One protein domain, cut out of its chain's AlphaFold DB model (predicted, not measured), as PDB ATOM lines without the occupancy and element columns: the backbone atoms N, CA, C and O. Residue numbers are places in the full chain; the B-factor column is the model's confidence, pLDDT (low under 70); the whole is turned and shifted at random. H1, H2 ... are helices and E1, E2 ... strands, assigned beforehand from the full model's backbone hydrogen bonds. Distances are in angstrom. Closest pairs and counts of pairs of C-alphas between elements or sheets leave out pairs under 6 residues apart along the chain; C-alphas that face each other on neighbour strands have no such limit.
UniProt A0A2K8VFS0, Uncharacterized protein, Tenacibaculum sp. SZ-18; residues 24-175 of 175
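AT A GLANCE: This is residues 24 to 175 of the 175 residues of an uncharacterized protein of Tenacibaculum sp. SZ-18 (UniProt A0A2K8VFS0). The domain is a long, half-open trough of two twisted sheets, joined where E9 runs on into E10; E4 with E6 and E1, E3 and E7 make walls at one end. Towards the other end H2 packs on the larger sheet over E4, H1 packs on H2, and H3 with the loop of residues 133 to 147 lies at the periphery. The printed part has 152 residues, with ten named strands and three named helices in the order E1 E2 H1 E3 E4 E5 E6 E7 H2 H3 E8 E9 E10, class mixed. One sheet runs E7 E3 E1 E9, mixed; the other is branched at E4, with E2 and E10 parallel and its remaining pairs antiparallel. The whole is compact, radius of gyration of the C-alphas 16.8 A, and only just elongated, spanning 50 by 33 by 28 A.

IN THESE COORDINATES: E1, residues 24 to 31, begins at C-alpha 24 (54.584, -23.689, 18.784) and measures 23.8 A. E2 is residues 36 to 39, H1 residues 46 to 54, and E3 residues 60 to 67, 23.3 A. E4, residues 79 to 89, measures 32.3 A from C-alpha 79 (51.882, -16.903, 26.672). E5 is residues 92 to 98, E6 103 to 105, E7 108 to 112, H2 119 to 123 and H3 128 to 132. E8, residues 148 to 158, measures 32.6 A. E9 is residues 162 to 166; E10, residues 168 to 174, ends at C-alpha 174 (15.306, -16.010, 20.385).

HOW THE PARTS SIT: E5 and E6 lie on one side of E4, E8 on the other side. E4 and E5 form a hairpin, with N 85 and O 97 within hydrogen-bond range at 2.8 A; E4 and E6 are antiparallel neighbours, with N 81 and O 103 within hydrogen-bond range at 2.9 A. E4 and E8 are antiparallel, N 84 to O 155 2.9 A. E10 is antiparallel to E8, N 152 to O 170 2.8 A, and parallel to E2, N 39 to O 171 2.8 A. In the other sheet, E1 is parallel to E9, N 25 to O 162 2.8 A, and antiparallel to E3, N 30 to O 61 2.9 A; E3 is antiparallel to E7, N 110 to O 62 2.9 A. The closest C-alphas of E8 and E9, Ala 156 and Ile 165, are 6.1 A apart. H2 is on the branched sheet, over E4, at a height of 8.3 A; its C-alpha 119 is 6.0 A from that of Thr 85, their closest pair. H1 touches H2, closest at the C-alphas of Ala 46 and Leu 123, 6.0 A. H3 touches no helix and is apart from E4 and E5, for instance. In H1, H2 and H3 every O i to N i+4 pair is within hydrogen-bond range.

THE WHOLE: The C-alphas farthest apart, those of Glu 73 and Glu 175, are 53.3 A apart. The printed part has no cut and ends at the chain's last residue. The links E3 to E4 and H3 to E8 are long, with 11 and 15 residues. Mean pLDDT of the printed part is 88.5; residues 126 to 142 are under 70.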
ATOM      1  N   GLU A  24      55.888 -23.312  19.313       89.50
ATOM      2  CA  GLU A  24      54.584 -23.689  18.784       89.50
ATOM      3  C   GLU A  24      53.564 -23.850  19.906       89.50
ATOM      4  O   GLU A  24      53.857 -24.402  20.967       89.50
ATOM      5  N   ILE A  25      52.355 -23.357  19.654       92.38
ATOM      6  CA  ILE A  25      51.217 -23.459  20.556       92.38
ATOM      7  C   ILE A  25      50.046 -24.103  19.841       92.38
ATOM      8  O   ILE A  25      49.602 -23.620  18.803       92.38
ATOM      9  N   ASN A  26      49.487 -25.143  20.453       95.44
ATOM     10  CA  ASN A  26      48.302 -25.820  19.947       95.44
ATOM     11  C   ASN A  26      47.310 -26.061  21.081       95.44
ATOM     12  O   ASN A  26      47.677 -26.515  22.167       95.44
ATOM     13  N   GLY A  27      46.041 -25.766  20.830       96.88
ATOM     14  CA  GLY A  27      45.004 -25.873  21.846       96.88
ATOM     15  C   GLY A  27      43.620 -25.529  21.324       96.88
ATOM     16  O   GLY A  27      43.400 -25.410  20.118       96.88
ATOM     17  N   GLY A  28      42.681 -25.345  22.242       98.00
ATOM     18  CA  GLY A  28      41.315 -24.984  21.900       98.00
ATOM     19  C   GLY A  28      40.532 -24.403  23.064       98.00
ATOM     20  O   GLY A  28      40.868 -24.594  24.236       98.00
ATOM     21  N   LEU A  29      39.466 -23.703  22.699       98.50
ATOM     22  CA  LEU A  29      38.373 -23.361  23.591       98.50
ATOM     23  C   LEU A  29      37.266 -24.410  23.467       98.50
ATOM     24  O   LEU A  29      37.036 -24.963  22.389       98.50
ATOM     25  N   LEU A  30      36.559 -24.654  24.564       98.12
ATOM     26  CA  LEU A  30      35.401 -25.539  24.633       98.12
ATOM     27  C   LEU A  30      34.318 -24.895  25.494       98.12
ATOM     28  O   LEU A  30      34.626 -24.189  26.448       98.12
ATOM     29  N   LEU A  31      33.055 -25.178  25.197       97.38
ATOM     30  CA  LEU A  31      31.923 -24.841  26.048       97.38
ATOM     31  C   LEU A  31      31.326 -26.145  26.556       97.38
ATOM     32  O   LEU A  31      30.873 -26.958  25.751       97.38
ATOM     33  N   ASN A  32      31.369 -26.383  27.867       94.69
ATOM     34  CA  ASN A  32      30.953 -27.661  28.458       94.69
ATOM     35  C   ASN A  32      31.567 -28.866  27.707       94.69
ATOM     36  O   ASN A  32      30.863 -29.800  27.334       94.69
ATOM     37  N   ASN A  33      32.876 -28.803  27.427       94.19
ATOM     38  CA  ASN A  33      33.662 -29.800  26.678       94.19
ATOM     39  C   ASN A  33      33.313 -29.982  25.185       94.19
ATOM     40  O   ASN A  33      33.816 -30.906  24.550       94.19
ATOM     41  N   ASN A  34      32.519 -29.089  24.593       96.69
ATOM     42  CA  ASN A  34      32.131 -29.141  23.183       96.69
ATOM     43  C   ASN A  34      32.693 -27.947  22.393       96.69
ATOM     44  O   ASN A  34      32.802 -26.840  22.917       96.69
ATOM     45  N   LYS A  35      33.034 -28.159  21.114       95.06
ATOM     46  CA  LYS A  35      33.505 -27.088  20.208       95.06
ATOM     47  C   LYS A  35      32.361 -26.243  19.636       95.06
ATOM     48  O   LYS A  35      32.572 -25.080  19.294       95.06
ATOM     49  N   GLU A  36      31.175 -26.835  19.532       95.50
ATOM     50  CA  GLU A  36      29.960 -26.193  19.040       95.50
ATOM     51  C   GLU A  36      28.754 -26.642  19.869       95.50
ATOM     52  O   GLU A  36      28.580 -27.840  20.092       95.50
ATOM     53  N   VAL A  37      27.944 -25.697  20.358       96.12
ATOM     54  CA  VAL A  37      26.774 -25.994  21.208       96.12
ATOM     55  C   VAL A  37      25.601 -25.083  20.861       96.12
ATOM     56  O   VAL A  37      25.768 -23.873  20.748       96.12
ATOM     57  N   MET A  38      24.395 -25.642  20.762       95.50
ATOM     58  CA  MET A  38      23.157 -24.859  20.749       95.50
ATOM     59  C   MET A  38      22.591 -24.777  22.168       95.50
ATOM     60  O   MET A  38      22.226 -25.793  22.753       95.50
ATOM     61  N   LEU A  39      22.541 -23.571  22.727       93.81
ATOM     62  CA  LEU A  39      22.002 -23.292  24.050       93.81
ATOM     63  C   LEU A  39      20.483 -23.108  23.980       93.81
ATOM     64  O   LEU A  39      19.961 -22.491  23.046       93.81
ATOM     65  N   SER A  40      19.791 -23.579  25.016       89.19
ATOM     66  CA  SER A  40      18.399 -23.211  25.270       89.19
ATOM     67  C   SER A  40      18.373 -21.963  26.144       89.19
ATOM     68  O   SER A  40      19.035 -21.918  27.182       89.19
ATOM     69  N   LEU A  41      17.619 -20.948  25.729       86.56
ATOM     70  CA  LEU A  41      17.420 -19.748  26.531       86.56
ATOM     71  C   LEU A  41      16.172 -19.891  27.398       86.56
ATOM     72  O   LEU A  41      15.104 -20.240  26.906       86.56
ATOM     73  N   GLU A  42      16.303 -19.568  28.681       83.56
ATOM     74  CA  GLU A  42      15.170 -19.487  29.614       83.56
ATOM     75  C   GLU A  42      14.372 -18.185  29.436       83.56
ATOM     76  O   GLU A  42      13.220 -18.082  29.853       83.56
ATOM     77  N   SER A  43      14.984 -17.173  28.817       87.00
ATOM     78  CA  SER A  43      14.374 -15.870  28.575       87.00
ATOM     79  C   SER A  43      15.015 -15.165  27.377       87.00
ATOM     80  O   SER A  43      16.081 -15.540  26.889       87.00
ATOM     81  N   LYS A  44      14.403 -14.069  26.926       88.94
ATOM     82  CA  LYS A  44      14.947 -13.214  25.855       88.94
ATOM     83  C   LYS A  44      16.003 -12.225  26.373       88.94
ATOM     84  O   LYS A  44      16.125 -11.129  25.832       88.94
ATOM     85  N   SER A  45      16.724 -12.566  27.443       88.06
ATOM     86  CA  SER A  45      17.643 -11.666  28.145       88.06
ATOM     87  C   SER A  45      19.101 -12.099  28.003       88.06
ATOM     88  O   SER A  45      19.502 -13.175  28.449       88.06
ATOM     89  N   ALA A  46      19.937 -11.214  27.461       88.06
ATOM     90  CA  ALA A  46      21.391 -11.349  27.485       88.06
ATOM     91  C   ALA A  46      21.948 -11.350  28.922       88.06
ATOM     92  O   ALA A  46      23.001 -11.937  29.171       88.06
ATOM     93  N   VAL A  47      21.239 -10.728  29.873       86.00
ATOM     94  CA  VAL A  47      21.610 -10.733  31.298       86.00
ATOM     95  C   VAL A  47      21.370 -12.109  31.912       86.00
ATOM     96  O   VAL A  47      22.225 -12.600  32.646       86.00
ATOM     97  N   ASP A  48      20.260 -12.766  31.574       89.19
ATOM     98  CA  ASP A  48      20.004 -14.128  32.055       89.19
ATOM     99  C   ASP A  48      20.980 -15.117  31.419       89.19
ATOM    100  O   ASP A  48      21.538 -15.958  32.122       89.19
ATOM    101  N   LEU A  49      21.295 -14.952  30.128       91.75
ATOM    102  CA  LEU A  49      22.382 -15.697  29.492       91.75
ATOM    103  C   LEU A  49      23.696 -15.510  30.262       91.75
ATOM    104  O   LEU A  49      24.343 -16.494  30.605       91.75
ATOM    105  N   PHE A  50      24.076 -14.270  30.591       91.38
ATOM    106  CA  PHE A  50      25.282 -14.002  31.375       91.38
ATOM    107  C   PHE A  50      25.255 -14.688  32.743       91.38
ATOM    108  O   PHE A  50      26.248 -15.295  33.145       91.38
ATOM    109  N   LYS A  51      24.115 -14.651  33.440       91.38
ATOM    110  CA  LYS A  51      23.939 -15.333  34.724       91.38
ATOM    111  C   LYS A  51      24.256 -16.825  34.611       91.38
ATOM    112  O   LYS A  51      24.957 -17.335  35.478       91.38
ATOM    113  N   GLN A  52      23.832 -17.496  33.539       92.75
ATOM    114  CA  GLN A  52      24.119 -18.919  33.315       92.75
ATOM    115  C   GLN A  52      25.627 -19.211  33.169       92.75
ATOM    116  O   GLN A  52      26.114 -20.225  33.667       92.75
ATOM    117  N   PHE A  53      26.403 -18.295  32.577       93.44
ATOM    118  CA  PHE A  53      27.871 -18.394  32.580       93.44
ATOM    119  C   PHE A  53      28.479 -18.129  33.967       93.44
ATOM    120  O   PHE A  53      29.492 -18.727  34.316       93.44
ATOM    121  N   LYS A  54      27.879 -17.244  34.776       90.75
ATOM    122  CA  LYS A  54      28.363 -16.923  36.133       90.75
ATOM    123  C   LYS A  54      28.081 -18.007  37.164       90.75
ATOM    124  O   LYS A  54      28.848 -18.128  38.112       90.75
ATOM    125  N   VAL A  55      26.985 -18.746  37.007       90.94
ATOM    126  CA  VAL A  55      26.589 -19.837  37.911       90.94
ATOM    127  C   VAL A  55      27.076 -21.205  37.431       90.94
ATOM    128  O   VAL A  55      26.519 -22.225  37.826       90.94
ATOM    129  N   ASP A  56      28.103 -21.232  36.577       82.31
ATOM    130  CA  ASP A  56      28.767 -22.453  36.114       82.31
ATOM    131  C   ASP A  56      27.899 -23.425  35.286       82.31
ATOM    132  O   ASP A  56      28.322 -24.556  35.036       82.31
ATOM    133  N   ALA A  57      26.731 -22.995  34.790       88.69
ATOM    134  CA  ALA A  57      25.926 -23.795  33.861       88.69
ATOM    135  C   ALA A  57      26.590 -23.901  32.473       88.69
ATOM    136  O   ALA A  57      26.469 -24.920  31.786       88.69
ATOM    137  N   TYR A  58      27.343 -22.865  32.081       93.44
ATOM    138  CA  TYR A  58      28.127 -22.816  30.848       93.44
ATOM    139  C   TYR A  58      29.591 -22.470  31.144       93.44
ATOM    140  O   TYR A  58      29.932 -21.314  31.391       93.44
ATOM    141  N   LYS A  59      30.470 -23.478  31.099       95.25
ATOM    142  CA  LYS A  59      31.903 -23.350  31.394       95.25
ATOM    143  C   LYS A  59      32.724 -23.247  30.120       95.25
ATOM    144  O   LYS A  59      32.680 -24.150  29.282       95.25
ATOM    145  N   ILE A  60      33.507 -22.176  30.008       97.44
ATOM    146  CA  ILE A  60      34.462 -21.990  28.913       97.44
ATOM    147  C   ILE A  60      35.779 -22.648  29.326       97.44
ATOM    148  O   ILE A  60      36.552 -22.083  30.096       97.44
ATOM    149  N   GLY A  61      36.020 -23.858  28.834       97.69
ATOM    150  CA  GLY A  61      37.307 -24.528  28.964       97.69
ATOM    151  C   GLY A  61      38.319 -23.923  27.999       97.69
ATOM    152  O   GLY A  61      38.003 -23.668  26.836       97.69
ATOM    153  N   PHE A  62      39.537 -23.711  28.474       98.19
ATOM    154  CA  PHE A  62      40.680 -23.315  27.667       98.19
ATOM    155  C   PHE A  62      41.830 -24.261  27.976       98.19
ATOM    156  O   PHE A  62      42.236 -24.410  29.124       98.19
ATOM    157  N   ASN A  63      42.330 -24.932  26.946       97.50
ATOM    158  CA  ASN A  63      43.452 -25.842  27.086       97.50
ATOM    159  C   ASN A  63      44.419 -25.621  25.935       97.50
ATOM    160  O   ASN A  63      44.016 -25.634  24.769       97.50
ATOM    161  N   PHE A  64      45.694 -25.451  26.256       96.88
ATOM    162  CA  PHE A  64      46.737 -25.398  25.248       96.88
ATOM    163  C   PHE A  64      48.038 -26.001  25.755       96.88
ATOM    164  O   PHE A  64      48.374 -25.946  26.937       96.88
ATOM    165  N   LYS A  65      48.787 -26.559  24.812       94.69
ATOM    166  CA  LYS A  65      50.168 -26.989  24.999       94.69
ATOM    167  C   LYS A  65      51.080 -25.996  24.310       94.69
ATOM    168  O   LYS A  65      50.690 -25.374  23.318       94.69
ATOM    169  N   ALA A  66      52.288 -25.875  24.834       90.69
ATOM    170  CA  ALA A  66      53.303 -25.046  24.231       90.69
ATOM    171  C   ALA A  66      54.642 -25.776  24.218       90.69
ATOM    172  O   ALA A  66      55.127 -26.217  25.260       90.69
ATOM    173  N   ASP A  67      55.228 -25.875  23.031       88.00
ATOM    174  CA  ASP A  67      56.487 -26.559  22.792       88.00
ATOM    175  C   ASP A  67      57.570 -25.541  22.434       88.00
ATOM    176  O   ASP A  67      57.375 -24.638  21.618       88.00
ATOM    177  N   GLY A  68      58.738 -25.677  23.065       82.88
ATOM    178  CA  GLY A  68      59.911 -24.853  22.764       82.88
ATOM    179  C   GLY A  68      59.861 -23.408  23.273       82.88
ATOM    180  O   GLY A  68      60.785 -22.652  22.967       82.88
ATOM    181  N   LEU A  69      58.839 -23.012  24.047       83.75
ATOM    182  CA  LEU A  69      58.789 -21.688  24.678       83.75
ATOM    183  C   LEU A  69      60.027 -21.438  25.538       83.75
ATOM    184  O   LEU A  69      60.542 -22.338  26.200       83.75
ATOM    185  N   LYS A  70      60.486 -20.188  25.555       84.56
ATOM    186  CA  LYS A  70      61.464 -19.738  26.547       84.56
ATOM    187  C   LYS A  70      60.737 -19.382  27.836       84.56
ATOM    188  O   LYS A  70      59.601 -18.916  27.804       84.56
ATOM    189  N   LYS A  71      61.413 -19.597  28.959       87.62
ATOM    190  CA  LYS A  71      60.942 -19.115  30.253       87.62
ATOM    191  C   LYS A  71      61.100 -17.594  30.338       87.62
ATOM    192  O   LYS A  71      62.031 -17.054  29.736       87.62
ATOM    193  N   ASN A  72      60.206 -16.926  31.062       87.50
ATOM    194  CA  ASN A  72      60.382 -15.528  31.459       87.50
ATOM    195  C   ASN A  72      61.517 -15.398  32.501       87.50
ATOM    196  O   ASN A  72      62.150 -16.388  32.880       87.50
ATOM    197  N   GLU A  73      61.774 -14.177  32.968       90.19
ATOM    198  CA  GLU A  73      62.799 -13.893  33.987       90.19
ATOM    199  C   GLU A  73      62.546 -14.627  35.318       90.19
ATOM    200  O   GLU A  73      63.490 -14.921  36.048       90.19
ATOM    201  N   GLU A  74      61.294 -15.005  35.590       89.06
ATOM    202  CA  GLU A  74      60.858 -15.745  36.782       89.06
ATOM    203  C   GLU A  74      60.915 -17.276  36.600       89.06
ATOM    204  O   GLU A  74      60.637 -18.042  37.521       89.06
ATOM    205  N   GLY A  75      61.326 -17.762  35.424       89.44
ATOM    206  CA  GLY A  75      61.459 -19.193  35.155       89.44
ATOM    207  C   GLY A  75      60.163 -19.894  34.722       89.44
ATOM    208  O   GLY A  75      60.121 -21.133  34.720       89.44
ATOM    209  N   GLU A  76      59.144 -19.139  34.312       87.50
ATOM    210  CA  GLU A  76      57.808 -19.615  33.938       87.50
ATOM    211  C   GLU A  76      57.572 -19.603  32.422       87.50
ATOM    212  O   GLU A  76      58.093 -18.758  31.694       87.50
ATOM    213  N   PHE A  77      56.732 -20.519  31.934       89.62
ATOM    214  CA  PHE A  77      56.250 -20.494  30.551       89.62
ATOM    215  C   PHE A  77      54.958 -19.682  30.473       89.62
ATOM    216  O   PHE A  77      53.899 -20.173  30.856       89.62
ATOM    217  N   VAL A  78      55.047 -18.458  29.959       92.12
ATOM    218  CA  VAL A  78      53.910 -17.539  29.839       92.12
ATOM    219  C   VAL A  78      53.633 -17.243  28.374       92.12
ATOM    220  O   VAL A  78      54.549 -16.985  27.595       92.12
ATOM    221  N   VAL A  79      52.355 -17.255  28.009       93.81
ATOM    222  CA  VAL A  79      51.882 -16.903  26.672       93.81
ATOM    223  C   VAL A  79      50.818 -15.833  26.789       93.81
ATOM    224  O   VAL A  79      49.874 -15.952  27.566       93.81
ATOM    225  N   PHE A  80      50.960 -14.796  25.978       94.38
ATOM    226  CA  PHE A  80      50.008 -13.704  25.905       94.38
ATOM    227  C   PHE A  80      48.964 -13.980  24.824       94.38
ATOM    228  O   PHE A  80      49.312 -14.333  23.696       94.38
ATOM    229  N   PHE A  81      47.688 -13.792  25.152       95.81
ATOM    230  CA  PHE A  81      46.580 -13.981  24.217       95.81
ATOM    231  C   PHE A  81      45.745 -12.713  24.080       95.81
ATOM    232  O   PHE A  81      45.392 -12.085  25.078       95.81
ATOM    233  N   ASP A  82      45.358 -12.383  22.848       96.06
ATOM    234  CA  ASP A  82      44.208 -11.507  22.635       96.06
ATOM    235  C   ASP A  82      42.933 -12.336  22.586       96.06
ATOM    236  O   ASP A  82      42.858 -13.340  21.872       96.06
ATOM    237  N   PHE A  83      41.887 -11.840  23.230       97.19
ATOM    238  CA  PHE A  83      40.561 -12.422  23.104       97.19
ATOM    239  C   PHE A  83      39.739 -11.704  22.049       97.19
ATOM    240  O   PHE A  83      39.773 -10.477  21.911       97.19
ATOM    241  N   MET A  84      38.987 -12.489  21.287       96.88
ATOM    242  CA  MET A  84      38.127 -11.999  20.228       96.88
ATOM    243  C   MET A  84      36.756 -12.656  20.306       96.88
ATOM    244  O   MET A  84      36.636 -13.872  20.447       96.88
ATOM    245  N   THR A  85      35.736 -11.826  20.142       97.12
ATOM    246  CA  THR A  85      34.336 -12.213  20.045       97.12
ATOM    247  C   THR A  85      33.826 -11.876  18.654       97.12
ATOM    248  O   THR A  85      33.987 -10.747  18.183       97.12
ATOM    249  N   VAL A  86      33.143 -12.819  18.016       97.44
ATOM    250  CA  VAL A  86      32.326 -12.565  16.826       97.44
ATOM    251  C   VAL A  86      30.896 -12.960  17.148       97.44
ATOM    252  O   VAL A  86      30.656 -14.081  17.581       97.44
ATOM    253  N   VAL A  87      29.951 -12.052  16.927       96.06
ATOM    254  CA  VAL A  87      28.522 -12.346  17.049       96.06
ATOM    255  C   VAL A  87      27.890 -12.243  15.671       96.06
ATOM    256  O   VAL A  87      28.099 -11.262  14.946       96.06
ATOM    257  N   LYS A  88      27.104 -13.254  15.316       96.25
ATOM    258  CA  LYS A  88      26.257 -13.282  14.132       96.25
ATOM    259  C   LYS A  88      24.795 -13.370  14.542       96.25
ATOM    260  O   LYS A  88      24.463 -13.989  15.550       96.25
ATOM    261  N   LYS A  89      23.940 -12.774  13.719       94.75
ATOM    262  CA  LYS A  89      22.491 -12.915  13.769       94.75
ATOM    263  C   LYS A  89      21.992 -13.287  12.378       94.75
ATOM    264  O   LYS A  89      22.349 -12.619  11.408       94.75
ATOM    265  N   ASP A  90      21.207 -14.354  12.285       96.00
ATOM    266  CA  ASP A  90      20.621 -14.859  11.039       96.00
ATOM    267  C   ASP A  90      21.686 -15.039   9.937       96.00
ATOM    268  O   ASP A  90      21.538 -14.614   8.791       96.00
ATOM    269  N   GLY A  91      22.834 -15.604  10.328       95.44
ATOM    270  CA  GLY A  91      23.993 -15.846   9.461       95.44
ATOM    271  C   GLY A  91      24.861 -14.618   9.150       95.44
ATOM    272  O   GLY A  91      25.950 -14.771   8.596       95.44
ATOM    273  N   ARG A  92      24.445 -13.401   9.526       94.69
ATOM    274  CA  ARG A  92      25.195 -12.160   9.271       94.69
ATOM    275  C   ARG A  92      25.980 -11.729  10.501       94.69
ATOM    276  O   ARG A  92      25.421 -11.631  11.589       94.69
ATOM    277  N   THR A  93      27.263 -11.415  10.336       94.12
ATOM    278  CA  THR A  93      28.078 -10.835  11.414       94.12
ATOM    279  C   THR A  93      27.518  -9.476  11.816       94.12
ATOM    280  O   THR A  93      27.551  -8.540  11.022       94.12
ATOM    281  N   ILE A  94      27.035  -9.366  13.054       89.75
ATOM    282  CA  ILE A  94      26.574  -8.094  13.624       89.75
ATOM    283  C   ILE A  94      27.721  -7.354  14.311       89.75
ATOM    284  O   ILE A  94      27.745  -6.126  14.321       89.75
ATOM    285  N   ARG A  95      28.708  -8.084  14.854       90.38
ATOM    286  CA  ARG A  95      29.883  -7.468  15.472       90.38
ATOM    287  C   ARG A  95      31.074  -8.412  15.541       90.38
ATOM    288  O   ARG A  95      30.933  -9.623  15.697       90.38
ATOM    289  N   LYS A  96      32.256  -7.807  15.508       94.25
ATOM    290  CA  LYS A  96      33.540  -8.414  15.847       94.25
ATOM    291  C   LYS A  96      34.263  -7.484  16.817       94.25
ATOM    292  O   LYS A  96      34.435  -6.308  16.505       94.25
ATOM    293  N   VAL A  97      34.648  -7.989  17.983       93.75
ATOM    294  CA  VAL A  97      35.363  -7.231  19.021       93.75
ATOM    295  C   VAL A  97      36.632  -7.985  19.377       93.75
ATOM    296  O   VAL A  97      36.585  -9.194  19.583       93.75
ATOM    297  N   ARG A  98      37.764  -7.283  19.422       94.50
ATOM    298  CA  ARG A  98      39.051  -7.812  19.883       94.50
ATOM    299  C   ARG A  98      39.499  -6.983  21.078       94.50
ATOM    300  O   ARG A  98      39.554  -5.760  20.976       94.50
ATOM    301  N   ARG A  99      39.842  -7.635  22.186       91.69
ATOM    302  CA  ARG A  99      40.470  -6.971  23.330       91.69
ATOM    303  C   ARG A  99      41.952  -6.797  23.015       91.69
ATOM    304  O   ARG A  99      42.642  -7.765  22.718       91.69
ATOM    305  N   HIS A 100      42.408  -5.547  23.006       79.62
ATOM    306  CA  HIS A 100      43.761  -5.195  22.563       79.62
ATOM    307  C   HIS A 100      44.829  -5.326  23.650       79.62
ATOM    308  O   HIS A 100      46.009  -5.341  23.315       79.62
ATOM    309  N   ILE A 101      44.425  -5.402  24.922       89.38
ATOM    310  CA  ILE A 101      45.332  -5.683  26.035       89.38
ATOM    311  C   ILE A 101      45.428  -7.207  26.147       89.38
ATOM    312  O   ILE A 101      44.429  -7.829  26.529       89.38
ATOM    313  N   PRO A 102      46.570  -7.814  25.781       91.94
ATOM    314  CA  PRO A 102      46.718  -9.252  25.852       91.94
ATOM    315  C   PRO A 102      46.822  -9.708  27.309       91.94
ATOM    316  O   PRO A 102      47.354  -8.996  28.161       91.94
ATOM    317  N   MET A 103      46.332 -10.912  27.591       94.06
ATOM    318  CA  MET A 103      46.358 -11.497  28.932       94.06
ATOM    319  C   MET A 103      47.342 -12.671  28.996       94.06
ATOM    320  O   MET A 103      47.373 -13.469  28.054       94.06
ATOM    321  N   PRO A 104      48.145 -12.777  30.072       94.00
ATOM    322  CA  PRO A 104      49.084 -13.875  30.250       94.00
ATOM    323  C   PRO A 104      48.369 -15.149  30.712       94.00
ATOM    324  O   PRO A 104      47.514 -15.106  31.595       94.00
ATOM    325  N   TYR A 105      48.769 -16.286  30.147       95.25
ATOM    326  CA  TYR A 105      48.319 -17.616  30.548       95.25
ATOM    327  C   TYR A 105      49.458 -18.631  30.523       95.25
ATOM    328  O   TYR A 105      50.396 -18.525  29.728       95.25
ATOM    329  N   PHE A 106      49.325 -19.650  31.368       94.06
ATOM    330  CA  PHE A 106      50.243 -20.782  31.449       94.06
ATOM    331  C   PHE A 106      49.715 -21.964  30.624       94.06
ATOM    332  O   PHE A 106      48.503 -22.181  30.606       94.06
ATOM    333  N   PRO A 107      50.579 -22.745  29.956       94.62
ATOM    334  CA  PRO A 107      50.160 -23.974  29.291       94.62
ATOM    335  C   PRO A 107      49.467 -24.940  30.259       94.62
ATOM    336  O   PRO A 107      49.907 -25.113  31.395       94.62
ATOM    337  N   GLY A 108      48.416 -25.604  29.788       95.19
ATOM    338  CA  GLY A 108      47.586 -26.504  30.583       95.19
ATOM    339  C   GLY A 108      46.096 -26.226  30.425       95.19
ATOM    340  O   GLY A 108      45.678 -25.424  29.588       95.19
ATOM    341  N   GLU A 109      45.303 -26.924  31.236       96.00
ATOM    342  CA  GLU A 109      43.848 -26.804  31.274       96.00
ATOM    343  C   GLU A 109      43.408 -25.780  32.323       96.00
ATOM    344  O   GLU A 109      43.896 -25.772  33.455       96.00
ATOM    345  N   MET A 110      42.461 -24.927  31.946       96.38
ATOM    346  CA  MET A 110      41.863 -23.927  32.820       96.38
ATOM    347  C   MET A 110      40.450 -23.556  32.366       96.38
ATOM    348  O   MET A 110      40.023 -23.877  31.255       96.38
ATOM    349  N   PHE A 111      39.743 -22.810  33.212       95.75
ATOM    350  CA  PHE A 111      38.474 -22.183  32.857       95.75
ATOM    351  C   PHE A 111      38.654 -20.684  32.662       95.75
ATOM    352  O   PHE A 111      39.298 -20.013  33.470       95.75
ATOM    353  N   LEU A 112      38.061 -20.158  31.594       95.62
ATOM    354  CA  LEU A 112      37.997 -18.727  31.346       95.62
ATOM    355  C   LEU A 112      36.651 -18.168  31.811       95.62
ATOM    356  O   LEU A 112      35.608 -18.761  31.522       95.62
ATOM    357  N   PRO A 113      36.643 -17.007  32.482       94.25
ATOM    358  CA  PRO A 113      35.402 -16.304  32.757       94.25
ATOM    359  C   PRO A 113      34.791 -15.795  31.444       94.25
ATOM    360  O   PRO A 113      35.510 -15.426  30.512       94.25
ATOM    361  N   ALA A 114      33.461 -15.710  31.377       93.88
ATOM    362  CA  ALA A 114      32.770 -15.112  30.232       93.88
ATOM    363  C   ALA A 114      33.231 -13.668  29.969       93.88
ATOM    364  O   ALA A 114      33.278 -13.234  28.822       93.88
ATOM    365  N   GLU A 115      33.643 -12.957  31.019       92.44
ATOM    366  CA  GLU A 115      34.168 -11.592  30.995       92.44
ATOM    367  C   GLU A 115      35.523 -11.447  30.285       92.44
ATOM    368  O   GLU A 115      35.912 -10.329  29.941       92.44
ATOM    369  N   ALA A 116      36.235 -12.551  30.016       93.62
ATOM    370  CA  ALA A 116      37.390 -12.527  29.115       93.62
ATOM    371  C   ALA A 116      36.985 -12.128  27.678       93.62
ATOM    372  O   ALA A 116      37.824 -11.699  26.884       93.62
ATOM    373  N   PHE A 117      35.689 -12.220  27.360       94.94
ATOM    374  CA  PHE A 117      35.103 -11.965  26.053       94.94
ATOM    375  C   PHE A 117      33.993 -10.904  26.131       94.94
ATOM    376  O   PHE A 117      33.265 -10.792  27.112       94.94
ATOM    377  N   ASP A 118      33.787 -10.150  25.048       91.44
ATOM    378  CA  ASP A 118      32.832  -9.025  25.040       91.44
ATOM    379  C   ASP A 118      31.413  -9.397  24.563       91.44
ATOM    380  O   ASP A 118      30.608  -8.519  24.249       91.44
ATOM    381  N   PHE A 119      31.068 -10.688  24.472       91.81
ATOM    382  CA  PHE A 119      29.806 -11.104  23.840       91.81
ATOM    383  C   PHE A 119      28.561 -10.623  24.589       91.81
ATOM    384  O   PHE A 119      27.592 -10.247  23.942       91.81
ATOM    385  N   ILE A 120      28.587 -10.548  25.923       88.62
ATOM    386  CA  ILE A 120      27.450 -10.037  26.709       88.62
ATOM    387  C   ILE A 120      27.188  -8.559  26.418       88.62
ATOM    388  O   ILE A 120      26.044  -8.179  26.171       88.62
ATOM    389  N   GLY A 121      28.236  -7.732  26.381       84.75
ATOM    390  CA  GLY A 121      28.107  -6.321  26.012       84.75
ATOM    391  C   GLY A 121      27.571  -6.151  24.588       84.75
ATOM    392  O   GLY A 121      26.662  -5.358  24.362       84.75
ATOM    393  N   VAL A 122      28.069  -6.959  23.646       87.25
ATOM    394  CA  VAL A 122      27.611  -6.971  22.244       87.25
ATOM    395  C   VAL A 122      26.153  -7.425  22.111       87.25
ATOM    396  O   VAL A 122      25.431  -6.919  21.262       87.25
ATOM    397  N   LEU A 123      25.707  -8.377  22.926       88.44
ATOM    398  CA  LEU A 123      24.334  -8.878  22.903       88.44
ATOM    399  C   LEU A 123      23.344  -7.941  23.612       88.44
ATOM    400  O   LEU A 123      22.159  -7.960  23.295       88.44
ATOM    401  N   SER A 124      23.808  -7.113  24.549       79.19
ATOM    402  CA  SER A 124      22.931  -6.292  25.399       79.19
ATOM    403  C   SER A 124      22.475  -4.975  24.765       79.19
ATOM    404  O   SER A 124      21.683  -4.245  25.362       79.19
ATOM    405  N   VAL A 125      22.959  -4.654  23.567       73.62
ATOM    406  CA  VAL A 125      22.708  -3.369  22.906       73.62
ATOM    407  C   VAL A 125      21.516  -3.442  21.955       73.62
ATOM    408  O   VAL A 125      21.426  -4.290  21.069       73.62
ATOM    409  N   THR A 126      20.557  -2.541  22.167       59.94
ATOM    410  CA  THR A 126      19.237  -2.548  21.515       59.94
ATOM    411  C   THR A 126      19.244  -1.866  20.140       59.94
ATOM    412  O   THR A 126      18.462  -2.235  19.249       59.94
ATOM    413  N   SER A 127      20.158  -0.912  19.939       62.28
ATOM    414  CA  SER A 127      20.494  -0.301  18.653       62.28
ATOM    415  C   SER A 127      21.998  -0.004  18.588       62.28
ATOM    416  O   SER A 127      22.633   0.287  19.601       62.28
ATOM    417  N   TRP A 128      22.587  -0.121  17.399       57.44
ATOM    418  CA  TRP A 128      24.026   0.092  17.211       57.44
ATOM    419  C   TRP A 128      24.401   1.577  17.180       57.44
ATOM    420  O   TRP A 128      25.489   1.930  17.632       57.44
ATOM    421  N   ASP A 129      23.464   2.437  16.766       57.62
ATOM    422  CA  ASP A 129      23.585   3.892  16.889       57.62
ATOM    423  C   ASP A 129      23.772   4.314  18.354       57.62
ATOM    424  O   ASP A 129      24.501   5.270  18.625       57.62
ATOM    425  N   ASP A 130      23.176   3.579  19.303       55.12
ATOM    426  CA  ASP A 130      23.301   3.879  20.730       55.12
ATOM    427  C   ASP A 130      24.678   3.521  21.312       55.12
ATOM    428  O   ASP A 130      25.178   4.203  22.209       55.12
ATOM    429  N   MET A 131      25.344   2.498  20.766       53.31
ATOM    430  CA  MET A 131      26.714   2.150  21.164       53.31
ATOM    431  C   MET A 131      27.744   3.170  20.683       53.31
ATOM    432  O   MET A 131      28.618   3.559  21.459       53.31
ATOM    433  N   GLU A 132      27.683   3.585  19.413       56.34
ATOM    434  CA  GLU A 132      28.653   4.537  18.850       56.34
ATOM    435  C   GLU A 132      28.514   5.927  19.467       56.34
ATOM    436  O   GLU A 132      29.518   6.582  19.750       56.34
ATOM    437  N   LYS A 133      27.280   6.349  19.760       54.31
ATOM    438  CA  LYS A 133      27.003   7.635  20.409       54.31
ATOM    439  C   LYS A 133      27.236   7.612  21.921       54.31
ATOM    440  O   LYS A 133      27.106   8.656  22.557       54.31
ATOM    441  N   ARG A 134      27.572   6.448  22.506       54.06
ATOM    442  CA  ARG A 134      27.568   6.204  23.962       54.06
ATOM    443  C   ARG A 134      26.273   6.698  24.621       54.06
ATOM    444  O   ARG A 134      26.292   7.140  25.771       54.06
ATOM    445  N   THR A 135      25.157   6.685  23.890       50.03
ATOM    446  CA  THR A 135      23.882   7.131  24.438       50.03
ATOM    447  C   THR A 135      23.425   6.107  25.462       50.03
ATOM    448  O   THR A 135      23.463   4.897  25.247       50.03
ATOM    449  N   PHE A 136      23.050   6.612  26.631       51.44
ATOM    450  CA  PHE A 136      22.579   5.814  27.748       51.44
ATOM    451  C   PHE A 136      21.376   4.968  27.313       51.44
ATOM    452  O   PHE A 136      20.291   5.502  27.087       51.44
ATOM    453  N   VAL A 137      21.554   3.650  27.201       55.62
ATOM    454  CA  VAL A 137      20.426   2.721  27.080       55.62
ATOM    455  C   VAL A 137      19.774   2.658  28.462       55.62
ATOM    456  O   VAL A 137      20.452   2.272  29.419       55.62
ATOM    457  N   PRO A 138      18.488   3.029  28.616       55.41
ATOM    458  CA  PRO A 138      17.810   2.911  29.900       55.41
ATOM    459  C   PRO A 138      17.959   1.481  30.422       55.41
ATOM    460  O   PRO A 138      17.672   0.536  29.688       55.41
ATOM    461  N   GLN A 139      18.384   1.310  31.680       59.34
ATOM    462  CA  GLN A 139      18.619  -0.013  32.288       59.34
ATOM    463  C   GLN A 139      17.437  -0.979  32.088       59.34
ATOM    464  O   GLN A 139      17.642  -2.171  31.909       59.34
ATOM    465  N   GLN A 140      16.210  -0.451  32.020       56.31
ATOM    466  CA  GLN A 140      14.968  -1.200  31.798       56.31
ATOM    467  C   GLN A 140      14.824  -1.827  30.393       56.31
ATOM    468  O   GLN A 140      13.984  -2.703  30.209       56.31
ATOM    469  N   LYS A 141      15.596  -1.379  29.393       58.16
ATOM    470  CA  LYS A 141      15.586  -1.900  28.008       58.16
ATOM    471  C   LYS A 141      16.918  -2.530  27.587       58.16
ATOM    472  O   LYS A 141      17.026  -3.042  26.471       58.16
ATOM    473  N   SER A 142      17.931  -2.469  28.449       63.72
ATOM    474  CA  SER A 142      19.232  -3.088  28.209       63.72
ATOM    475  C   SER A 142      19.122  -4.602  28.374       63.72
ATOM    476  O   SER A 142      18.479  -5.082  29.304       63.72
ATOM    477  N   GLY A 143      19.725  -5.364  27.461       73.81
ATOM    478  CA  GLY A 143      19.769  -6.823  27.566       73.81
ATOM    479  C   GLY A 143      18.613  -7.589  26.919       73.81
ATOM    480  O   GLY A 143      18.724  -8.804  26.820       73.81
ATOM    481  N   ILE A 144      17.543  -6.944  26.432       86.38
ATOM    482  CA  ILE A 144      16.480  -7.661  25.699       86.38
ATOM    483  C   ILE A 144      16.940  -7.952  24.267       86.38
ATOM    484  O   ILE A 144      17.201  -7.043  23.475       86.38
ATOM    485  N   LEU A 145      16.993  -9.236  23.923       87.75
ATOM    486  CA  LEU A 145      17.373  -9.726  22.607       87.75
ATOM    487  C   LEU A 145      16.194  -9.647  21.632       87.75
ATOM    488  O   LEU A 145      15.057  -9.979  21.964       87.75
ATOM    489  N   LYS A 146      16.473  -9.235  20.393       88.50
ATOM    490  CA  LYS A 146      15.498  -9.291  19.293       88.50
ATOM    491  C   LYS A 146      15.408 -10.722  18.764       88.50
ATOM    492  O   LYS A 146      16.450 -11.353  18.628       88.50
ATOM    493  N   SER A 147      14.227 -11.167  18.345       91.12
ATOM    494  CA  SER A 147      14.040 -12.504  17.762       91.12
ATOM    495  C   SER A 147      14.997 -12.787  16.597       91.12
ATOM    496  O   SER A 147      15.328 -11.874  15.830       91.12
ATOM    497  N   GLY A 148      15.456 -14.030  16.483       93.12
ATOM    498  CA  GLY A 148      16.383 -14.508  15.453       93.12
ATOM    499  C   GLY A 148      17.346 -15.584  15.963       93.12
ATOM    500  O   GLY A 148      17.401 -15.880  17.161       93.12
ATOM    501  N   LYS A 149      18.130 -16.158  15.045       96.12
ATOM    502  CA  LYS A 149      19.182 -17.132  15.368       96.12
ATOM    503  C   LYS A 149      20.494 -16.404  15.619       96.12
ATOM    504  O   LYS A 149      20.993 -15.706  14.737       96.12
ATOM    505  N   TYR A 150      21.083 -16.611  16.788       96.12
ATOM    506  CA  TYR A 150      22.376 -16.050  17.154       96.12
ATOM    507  C   TYR A 150      23.460 -17.120  17.141       96.12
ATOM    508  O   TYR A 150      23.219 -18.266  17.514       96.12
ATOM    509  N   GLU A 151      24.663 -16.719  16.737       97.88
ATOM    510  CA  GLU A 151      25.889 -17.513  16.836       97.88
ATOM    511  C   GLU A 151      26.988 -16.625  17.420       97.88
ATOM    512  O   GLU A 151      27.237 -15.518  16.934       97.88
ATOM    513  N   VAL A 152      27.643 -17.100  18.472       97.81
ATOM    514  CA  VAL A 152      28.736 -16.426  19.163       97.81
ATOM    515  C   VAL A 152      29.975 -17.295  19.039       97.81
ATOM    516  O   VAL A 152      29.998 -18.429  19.504       97.81
ATOM    517  N   GLN A 153      31.017 -16.750  18.426       98.50
ATOM    518  CA  GLN A 153      32.321 -17.385  18.322       98.50
ATOM    519  C   GLN A 153      33.307 -16.669  19.245       98.50
ATOM    520  O   GLN A 153      33.483 -15.449  19.158       98.50
ATOM    521  N   LEU A 154      33.981 -17.445  20.088       98.44
ATOM    522  CA  LEU A 154      35.032 -16.989  20.989       98.44
ATOM    523  C   LEU A 154      36.384 -17.491  20.477       98.44
ATOM    524  O   LEU A 154      36.504 -18.618  19.993       98.44
ATOM    525  N   SER A 155      37.414 -16.653  20.529       98.12
ATOM    526  CA  SER A 155      38.762 -17.002  20.069       98.12
ATOM    527  C   SER A 155      39.824 -16.435  21.003       98.12
ATOM    528  O   SER A 155      39.709 -15.288  21.433       98.12
ATOM    529  N   ALA A 156      40.871 -17.220  21.259       97.31
ATOM    530  CA  ALA A 156      42.101 -16.778  21.908       97.31
ATOM    531  C   ALA A 156      43.225 -16.786  20.863       97.31
ATOM    532  O   ALA A 156      43.478 -17.806  20.227       97.31
ATOM    533  N   ILE A 157      43.864 -15.646  20.626       95.62
ATOM    534  CA  ILE A 157      44.875 -15.488  19.577       95.62
ATOM    535  C   ILE A 157      46.233 -15.316  20.260       95.62
ATOM    536  O   ILE A 157      46.427 -14.282  20.905       95.62
ATOM    537  N   PRO A 158      47.157 -16.288  20.147       94.38
ATOM    538  CA  PRO A 158      48.462 -16.182  20.783       94.38
ATOM    539  C   PRO A 158      49.294 -15.050  20.161       94.38
ATOM    540  O   PRO A 158      49.216 -14.789  18.956       94.38
ATOM    541  N   ARG A 159      50.090 -14.370  20.988       91.12
ATOM    542  CA  ARG A 159      51.031 -13.313  20.596       91.12
ATOM    543  C   ARG A 159      52.454 -13.855  20.521       91.12
ATOM    544  O   ARG A 159      52.859 -14.642  21.367       91.12
ATOM    545  N   ASP A 160      53.192 -13.403  19.510       86.81
ATOM    546  CA  ASP A 160      54.645 -13.597  19.356       86.81
ATOM    547  C   ASP A 160      55.139 -15.055  19.314       86.81
ATOM    548  O   ASP A 160      56.326 -15.337  19.463       86.81
ATOM    549  N   VAL A 161      54.234 -15.994  19.035       87.38
ATOM    550  CA  VAL A 161      54.489 -17.440  18.951       87.38
ATOM    551  C   VAL A 161      53.692 -18.034  17.790       87.38
ATOM    552  O   VAL A 161      52.660 -17.493  17.386       87.38
ATOM    553  N   LYS A 162      54.176 -19.137  17.207       88.50
ATOM    554  CA  LYS A 162      53.474 -19.817  16.109       88.50
ATOM    555  C   LYS A 162      52.420 -20.778  16.655       88.50
ATOM    556  O   LYS A 162      52.482 -21.194  17.808       88.50
ATOM    557  N   GLY A 163      51.486 -21.166  15.794       89.62
ATOM    558  CA  GLY A 163      50.445 -22.141  16.104       89.62
ATOM    559  C   GLY A 163      49.058 -21.510  16.231       89.62
ATOM    560  O   GLY A 163      48.827 -20.396  15.751       89.62
ATOM    561  N   LYS A 164      48.106 -22.253  16.798       94.19
ATOM    562  CA  LYS A 164      46.685 -21.887  16.794       94.19
ATOM    563  C   LYS A 164      45.947 -22.432  18.016       94.19
ATOM    564  O   LYS A 164      46.136 -23.571  18.429       94.19
ATOM    565  N   ILE A 165      45.019 -21.623  18.520       97.69
ATOM    566  CA  ILE A 165      43.948 -22.080  19.402       97.69
ATOM    567  C   ILE A 165      42.672 -22.205  18.576       97.69
ATOM    568  O   ILE A 165      42.243 -21.248  17.921       97.69
ATOM    569  N   ASP A 166      42.071 -23.389  18.581       98.19
ATOM    570  CA  ASP A 166      40.765 -23.591  17.972       98.19
ATOM    571  C   ASP A 166      39.694 -22.770  18.713       98.19
ATOM    572  O   ASP A 166      39.625 -22.807  19.945       98.19
ATOM    573  N   PRO A 167      38.849 -22.022  17.985       98.31
ATOM    574  CA  PRO A 167      37.763 -21.275  18.597       98.31
ATOM    575  C   PRO A 167      36.654 -22.212  19.084       98.31
ATOM    576  O   PRO A 167      36.514 -23.334  18.597       98.31
ATOM    577  N   VAL A 168      35.807 -21.695  19.973       98.50
ATOM    578  CA  VAL A 168      34.527 -22.316  20.334       98.50
ATOM    579  C   VAL A 168      33.390 -21.477  19.772       98.50
ATOM    580  O   VAL A 168      33.470 -20.245  19.763       98.50
ATOM    581  N   THR A 169      32.335 -22.137  19.304       98.44
ATOM    582  CA  THR A 169      31.104 -21.476  18.865       98.44
ATOM    583  C   THR A 169      29.935 -21.960  19.707       98.44
ATOM    584  O   THR A 169      29.833 -23.136  20.033       98.44
ATOM    585  N   PHE A 170      29.024 -21.069  20.062       97.94
ATOM    586  CA  PHE A 170      27.729 -21.470  20.583       97.94
ATOM    587  C   PHE A 170      26.629 -20.633  19.956       97.94
ATOM    588  O   PHE A 170      26.828 -19.464  19.634       97.94
ATOM    589  N   GLY A 171      25.470 -21.238  19.757       96.88
ATOM    590  CA  GLY A 171      24.311 -20.575  19.190       96.88
ATOM    591  C   GLY A 171      23.105 -20.672  20.100       96.88
ATOM    592  O   GLY A 171      23.077 -21.460  21.038       96.88
ATOM    593  N   PHE A 172      22.102 -19.855  19.825       96.12
ATOM    594  CA  PHE A 172      20.803 -19.912  20.484       96.12
ATOM    595  C   PHE A 172      19.749 -19.246  19.601       96.12
ATOM    596  O   PHE A 172      20.071 -18.462  18.702       96.12
ATOM    597  N   VAL A 173      18.485 -19.566  19.850       94.94
ATOM    598  CA  VAL A 173      17.347 -18.969  19.149       94.94
ATOM    599  C   VAL A 173      16.572 -18.105  20.128       94.94
ATOM    600  O   VAL A 173      16.305 -18.514  21.256       94.94
ATOM    601  N   VAL A 174      16.239 -16.896  19.690       92.56
ATOM    602  CA  VAL A 174      15.306 -16.010  20.385       92.56
ATOM    603  C   VAL A 174      14.024 -16.003  19.565       92.56
ATOM    604  O   VAL A 174      14.042 -15.580  18.408       92.56
ATOM    605  N   GLU A 175      12.936 -16.493  20.147       87.94
ATOM    606  CA  GLU A 175      11.595 -16.442  19.547       87.94
ATOM    607  C   GLU A 175      10.968 -15.063  19.724       87.94
ATOM    608  O   GLU A 175      11.231 -14.410  20.755       87.94
TER     609      GLU A 175